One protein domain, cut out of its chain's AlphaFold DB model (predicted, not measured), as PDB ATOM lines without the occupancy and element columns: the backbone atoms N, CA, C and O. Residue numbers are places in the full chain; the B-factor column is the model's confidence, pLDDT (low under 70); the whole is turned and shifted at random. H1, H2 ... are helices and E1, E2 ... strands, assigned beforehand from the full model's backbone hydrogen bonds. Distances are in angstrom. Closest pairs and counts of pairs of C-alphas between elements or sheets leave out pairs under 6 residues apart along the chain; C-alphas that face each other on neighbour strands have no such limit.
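Overview. This is residues 90 to 134 of the 135 residues of the protein "ATE_C domain-containing protein" of Ixodes scapularis (UniProt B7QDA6). A small sheet of three short strands, E2 E1 E3, is the base of one wide loop of chain, which goes out through H1, H2 and H3 and comes back into the sheet as E3. H1 lies over E1 and along it, while H2, the longest helix, only grazes the sheet and the short H3 is off it, and no helix touches another. The printed part has 45 residues, with three named helices and three named strands in the order E1 E2 H1 H2 H3 E3; the sheet is mixed and the class is mixed, helices and strands. The whole is compact, with a radius of gyration of the C-alphas of 10.1 A, and spans 26 by 22 by 16 A.

Along the chain. Find C-alpha 90 at (-7.333, -7.657, 16.388), where E1 begins; it is a strand of residues 90 to 92, 6.0 A long. E2 is the strand of residues 95 to 98, 10.1 A long. Go on at once into H1, the helix of residues 99 to 106, also 10.1 A long. Look next at C-alpha 111 at (-1.450, 0.742, 22.459); from there H2 runs through residues 111 to 121, 15.2 A. H3 has residues 123 to 126 and is 5.2 A long. E3, residues 131 to 133, is 6.6 A long and ends at C-alpha 133 at (-9.524, -8.527, 23.001).

Arrangement. Begin at the inner strand E1, which forms a hairpin with E2: they are antiparallel at 142 degrees, with N 90 and O 97 at 2.8 A. On its other side E1 is parallel to E3 at 27 degrees, with N 91 and O 131 at 2.9 A; these N and O pairs are within hydrogen-bond range. H1 is on the sheet over E1, at a height over the sheet of 10.2 A, and runs along the strands, at 23 degrees to E1 on the local plane. The closest C-alphas of E1 and H1 are those of Ile 90 and Tyr 99, 6.0 A apart. H2 is only just on the sheet, with 5 pairs of C-alphas within 10 A, and only grazes it with residues 113 to 118; its closest C-alpha pair with E3 is Tyr 117 and Leu 131, 7.8 A. H1 and H2 are apart, but only just, at 8.2 A. H2 and H3 are close but not clearly touching, with the C-alphas of Ala 118 and Ile 126 closest at 7.0 A. H3 is not on the sheet. In H2 every O i to N i+4 pair is within hydrogen-bond range, in H1 3 of 4 are, and H3 is too short for such a pair.

Size, cuts and confidence. Look for the two C-alphas farthest apart at Gly 107 and Lys 124, 26.3 A. The printed part has no cut, and its five links between named elements are tight. The mean pLDDT of the printed part is 90.7, and no printed residue is under 70.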
ATOM      1  N   ILE A  90      -6.723  -7.507  15.064       93.56
ATOM      2  CA  ILE A  90      -7.333  -7.657  16.388       93.56
ATOM      3  C   ILE A  90      -8.592  -8.517  16.270       93.56
ATOM      4  O   ILE A  90      -9.486  -8.221  15.478       93.56
ATOM      5  N   LEU A  91      -8.696  -9.559  17.095       94.06
ATOM      6  CA  LEU A  91      -9.921 -10.343  17.247       94.06
ATOM      7  C   LEU A  91     -10.773  -9.734  18.364       94.06
ATOM      8  O   LEU A  91     -10.474  -9.907  19.547       94.06
ATOM      9  N   PHE A  92     -11.857  -9.057  17.986       92.06
ATOM     10  CA  PHE A  92     -12.776  -8.372  18.893       92.06
ATOM     11  C   PHE A  92     -14.231  -8.738  18.582       92.06
ATOM     12  O   PHE A  92     -14.663  -8.691  17.432       92.06
ATOM     13  N   LYS A  93     -15.015  -9.119  19.603       89.19
ATOM     14  CA  LYS A  93     -16.437  -9.520  19.462       89.19
ATOM     15  C   LYS A  93     -16.699 -10.521  18.318       89.19
ATOM     16  O   LYS A  93     -17.682 -10.399  17.594       89.19
ATOM     17  N   ARG A  94     -15.832 -11.535  18.180       89.12
ATOM     18  CA  ARG A  94     -15.871 -12.567  17.115       89.12
ATOM     19  C   ARG A  94     -15.642 -12.040  15.687       89.12
ATOM     20  O   ARG A  94     -15.839 -12.793  14.740       89.12
ATOM     21  N   GLY A  95     -15.215 -10.789  15.529       91.69
ATOM     22  CA  GLY A  95     -14.771 -10.213  14.262       91.69
ATOM     23  C   GLY A  95     -13.273  -9.924  14.279       91.69
ATOM     24  O   GLY A  95     -12.711  -9.608  15.327       91.69
ATOM     25  N   VAL A  96     -12.629 -10.029  13.119       93.06
ATOM     26  CA  VAL A  96     -11.245  -9.580  12.927       93.06
ATOM     27  C   VAL A  96     -11.286  -8.176  12.340       93.06
ATOM     28  O   VAL A  96     -11.888  -7.973  11.287       93.06
ATOM     29  N   ILE A  97     -10.681  -7.213  13.032       92.88
ATOM     30  CA  ILE A  97     -10.586  -5.818  12.591       92.88
ATOM     31  C   ILE A  97      -9.144  -5.314  12.724       92.88
ATOM     32  O   ILE A  97      -8.433  -5.748  13.632       92.88
ATOM     33  N   PRO A  98      -8.696  -4.391  11.859       93.19
ATOM     34  CA  PRO A  98      -7.392  -3.755  12.006       93.19
ATOM     35  C   PRO A  98      -7.349  -2.894  13.276       93.19
ATOM     36  O   PRO A  98      -8.346  -2.269  13.661       93.19
ATOM     37  N   TYR A  99      -6.185  -2.809  13.916       92.88
ATOM     38  CA  TYR A  99      -5.992  -1.999  15.119       92.88
ATOM     39  C   TYR A  99      -6.346  -0.522  14.891       92.88
ATOM     40  O   TYR A  99      -6.925   0.122  15.769       92.88
ATOM     41  N   GLY A 100      -6.103   0.001  13.684       92.31
ATOM     42  CA  GLY A 100      -6.501   1.359  13.302       92.31
ATOM     43  C   GLY A 100      -8.010   1.623  13.423       92.31
ATOM     44  O   GLY A 100      -8.414   2.753  13.700       92.31
ATOM     45  N   GLN A 101      -8.842   0.586  13.271       92.44
ATOM     46  CA  GLN A 101     -10.290   0.648  13.483       92.44
ATOM     47  C   GLN A 101     -10.657   0.355  14.943       92.44
ATOM     48  O   GLN A 101     -11.489   1.056  15.519       92.44
ATOM     49  N   TYR A 102     -10.003  -0.624  15.577       92.06
ATOM     50  CA  TYR A 102     -10.212  -0.943  16.995       92.06
ATOM     51  C   TYR A 102      -9.967   0.272  17.903       92.06
ATOM     52  O   TYR A 102     -10.796   0.587  18.761       92.06
ATOM     53  N   ARG A 103      -8.885   1.023  17.662       92.38
ATOM     54  CA  ARG A 103      -8.528   2.206  18.459       92.38
ATOM     55  C   ARG A 103      -9.574   3.324  18.392       92.38
ATOM     56  O   ARG A 103      -9.713   4.098  19.330       92.38
ATOM     57  N   GLN A 104     -10.328   3.415  17.293       90.62
ATOM     58  CA  GLN A 104     -11.410   4.398  17.155       90.62
ATOM     59  C   GLN A 104     -12.635   4.007  17.991       90.62
ATOM     60  O   GLN A 104     -13.362   4.877  18.456       90.62
ATOM     61  N   LEU A 105     -12.850   2.704  18.203       87.81
ATOM     62  CA  LEU A 105     -13.971   2.174  18.980       87.81
ATOM     63  C   LEU A 105     -13.704   2.187  20.489       87.81
ATOM     64  O   LEU A 105     -14.625   2.413  21.271       87.81
ATOM     65  N   LYS A 106     -12.463   1.894  20.900       87.38
ATOM     66  CA  LYS A 106     -12.084   1.686  22.309       87.38
ATOM     67  C   LYS A 106     -11.098   2.705  22.876       87.38
ATOM     68  O   LYS A 106     -10.920   2.756  24.089       87.38
ATOM     69  N   GLY A 107     -10.503   3.543  22.032       84.00
ATOM     70  CA  GLY A 107      -9.418   4.441  22.413       84.00
ATOM     71  C   GLY A 107      -8.042   3.770  22.339       84.00
ATOM     72  O   GLY A 107      -7.882   2.673  21.810       84.00
ATOM     73  N   ASN A 108      -7.031   4.455  22.874       85.00
ATOM     74  CA  ASN A 108      -5.618   4.068  22.760       85.00
ATOM     75  C   ASN A 108      -5.043   3.423  24.039       85.00
ATOM     76  O   ASN A 108      -3.825   3.412  24.203       85.00
ATOM     77  N   SER A 109      -5.876   2.912  24.955       85.94
ATOM     78  CA  SER A 109      -5.401   2.319  26.221       85.94
ATOM     79  C   SER A 109      -4.448   1.145  25.998       85.94
ATOM     80  O   SER A 109      -3.439   1.026  26.684       85.94
ATOM     81  N   ASP A 110      -4.730   0.328  24.986       88.75
ATOM     82  CA  ASP A 110      -4.042  -0.947  24.765       88.75
ATOM     83  C   ASP A 110      -2.832  -0.792  23.830       88.75
ATOM     84  O   ASP A 110      -2.247  -1.780  23.392       88.75
ATOM     85  N   LYS A 111      -2.468   0.451  23.475       91.12
ATOM     86  CA  LYS A 111      -1.450   0.742  22.459       91.12
ATOM     87  C   LYS A 111      -0.097   0.113  22.791       91.12
ATOM     88  O   LYS A 111       0.488  -0.514  21.917       91.12
ATOM     89  N   ALA A 112       0.357   0.236  24.037       92.12
ATOM     90  CA  ALA A 112       1.640  -0.321  24.467       92.12
ATOM     91  C   ALA A 112       1.683  -1.855  24.329       92.12
ATOM     92  O   ALA A 112       2.683  -2.411  23.892       92.12
ATOM     93  N   GLU A 113       0.577  -2.537  24.637       92.38
ATOM     94  CA  GLU A 113       0.487  -3.997  24.510       92.38
ATOM     95  C   GLU A 113       0.436  -4.433  23.037       92.38
ATOM     96  O   GLU A 113       1.008  -5.454  22.663       92.38
ATOM     97  N   VAL A 114      -0.226  -3.651  22.177       92.81
ATOM     98  CA  VAL A 114      -0.253  -3.895  20.725       92.81
ATOM     99  C   VAL A 114       1.125  -3.662  20.101       92.81
ATOM    100  O   VAL A 114       1.528  -4.426  19.227       92.81
ATOM    101  N   GLU A 115       1.860  -2.648  20.564       93.38
ATOM    102  CA  GLU A 115       3.251  -2.384  20.174       93.38
ATOM    103  C   GLU A 115       4.173  -3.543  20.562       93.38
ATOM    104  O   GLU A 115       4.909  -4.057  19.718       93.38
ATOM    105  N   GLU A 116       4.088  -4.006  21.809       93.12
ATOM    106  CA  GLU A 116       4.850  -5.164  22.277       93.12
ATOM    107  C   GLU A 116       4.504  -6.416  21.461       93.12
ATOM    108  O   GLU A 116       5.397  -7.072  20.921       93.12
ATOM    109  N   TYR A 117       3.215  -6.704  21.275       93.88
ATOM    110  CA  TYR A 117       2.753  -7.818  20.452       93.88
ATOM    111  C   TYR A 117       3.307  -7.760  19.022       93.88
ATOM    112  O   TYR A 117       3.842  -8.753  18.523       93.88
ATOM    113  N   ALA A 118       3.222  -6.597  18.370       93.31
ATOM    114  CA  ALA A 118       3.725  -6.405  17.016       93.31
ATOM    115  C   ALA A 118       5.240  -6.652  16.931       93.31
ATOM    116  O   ALA A 118       5.699  -7.305  15.990       93.31
ATOM    117  N   SER A 119       5.997  -6.202  17.939       91.19
ATOM    118  CA  SER A 119       7.450  -6.403  18.016       91.19
ATOM    119  C   SER A 119       7.850  -7.876  18.169       91.19
ATOM    120  O   SER A 119       8.853  -8.304  17.604       91.19
ATOM    121  N   LEU A 120       7.046  -8.675  18.878       91.31
ATOM    122  CA  LEU A 120       7.319 -10.094  19.119       91.31
ATOM    123  C   LEU A 120       6.900 -10.982  17.943       91.31
ATOM    124  O   LEU A 120       7.550 -11.987  17.652       91.31
ATOM    125  N   VAL A 121       5.792 -10.642  17.284       92.19
ATOM    126  CA  VAL A 121       5.218 -11.450  16.201       92.19
ATOM    127  C   VAL A 121       5.925 -11.208  14.870       92.19
ATOM    128  O   VAL A 121       6.196 -12.157  14.126       92.19
ATOM    129  N   GLY A 122       6.228  -9.947  14.564       91.31
ATOM    130  CA  GLY A 122       6.821  -9.545  13.296       91.31
ATOM    131  C   GLY A 122       5.864  -9.623  12.098       91.31
ATOM    132  O   GLY A 122       4.829 -10.297  12.098       91.31
ATOM    133  N   LYS A 123       6.240  -8.938  11.023       90.75
ATOM    134  CA  LYS A 123       5.446  -8.698   9.813       90.75
ATOM    135  C   LYS A 123       4.915  -9.971   9.145       90.75
ATOM    136  O   LYS A 123       3.766 -10.015   8.734       90.75
ATOM    137  N   LYS A 124       5.715 -11.036   9.054       89.19
ATOM    138  CA  LYS A 124       5.321 -12.301   8.395       89.19
ATOM    139  C   LYS A 124       4.173 -13.026   9.096       89.19
ATOM    140  O   LYS A 124       3.452 -13.792   8.455       89.19
ATOM    141  N   CYS A 125       4.053 -12.844  10.408       89.56
ATOM    142  CA  CYS A 125       3.085 -13.557  11.231       89.56
ATOM    143  C   CYS A 125       1.899 -12.671  11.633       89.56
ATOM    144  O   CYS A 125       0.848 -13.216  11.969       89.56
ATOM    145  N   ILE A 126       2.031 -11.342  11.548       89.38
ATOM    146  CA  ILE A 126       1.008 -10.382  11.993       89.38
ATOM    147  C   ILE A 126      -0.315 -10.490  11.220       89.38
ATOM    148  O   ILE A 126      -1.371 -10.190  11.762       89.38
ATOM    149  N   GLU A 127      -0.270 -10.969   9.974       83.88
ATOM    150  CA  GLU A 127      -1.457 -11.189   9.131       83.88
ATOM    151  C   GLU A 127      -2.198 -12.495   9.465       83.88
ATOM    152  O   GLU A 127      -3.350 -12.687   9.080       83.88
ATOM    153  N   LYS A 128      -1.525 -13.434  10.140       89.56
ATOM    154  CA  LYS A 128      -2.029 -14.796  10.401       89.56
ATOM    155  C   LYS A 128      -2.342 -15.045  11.870       89.56
ATOM    156  O   LYS A 128      -2.998 -16.035  12.191       89.56
ATOM    157  N   LEU A 129      -1.837 -14.191  12.754       92.19
ATOM    158  CA  LEU A 129      -2.094 -14.229  14.183       92.19
ATOM    159  C   LEU A 129      -3.017 -13.076  14.553       92.19
ATOM    160  O   LEU A 129      -2.863 -11.959  14.070       92.19
ATOM    161  N   PHE A 130      -3.976 -13.366  15.427       91.88
ATOM    162  CA  PHE A 130      -4.945 -12.383  15.882       91.88
ATOM    163  C   PHE A 130      -4.733 -12.102  17.360       91.88
ATOM    164  O   PHE A 130      -4.751 -13.022  18.182       91.88
ATOM    165  N   LEU A 131      -4.570 -10.828  17.703       92.69
ATOM    166  CA  LEU A 131      -4.513 -10.407  19.094       92.69
ATOM    167  C   LEU A 131      -5.935 -10.342  19.654       92.69
ATOM    168  O   LEU A 131      -6.759  -9.542  19.209       92.69
ATOM    169  N   TYR A 132      -6.246 -11.219  20.605       92.69
ATOM    170  CA  TYR A 132      -7.580 -11.297  21.189       92.69
ATOM    171  C   TYR A 132      -7.838 -10.165  22.189       92.69
ATOM    172  O   TYR A 132      -7.029  -9.905  23.085       92.69
ATOM    173  N   ARG A 133      -9.013  -9.535  22.066       89.38
ATOM    174  CA  ARG A 133      -9.524  -8.527  23.001       89.38
ATOM    175  C   ARG A 133     -10.973  -8.830  23.371       89.38
ATOM    176  O   ARG A 133     -11.859  -8.866  22.519       89.38
ATOM    177  N   SER A 134     -11.206  -9.058  24.663       81.06
ATOM    178  CA  SER A 134     -12.531  -9.374  25.210       81.06
ATOM    179  C   SER A 134     -13.360  -8.147  25.584       81.06
ATOM    180  O   SER A 134     -14.581  -8.265  25.677       81.06
TER     181      SER A 134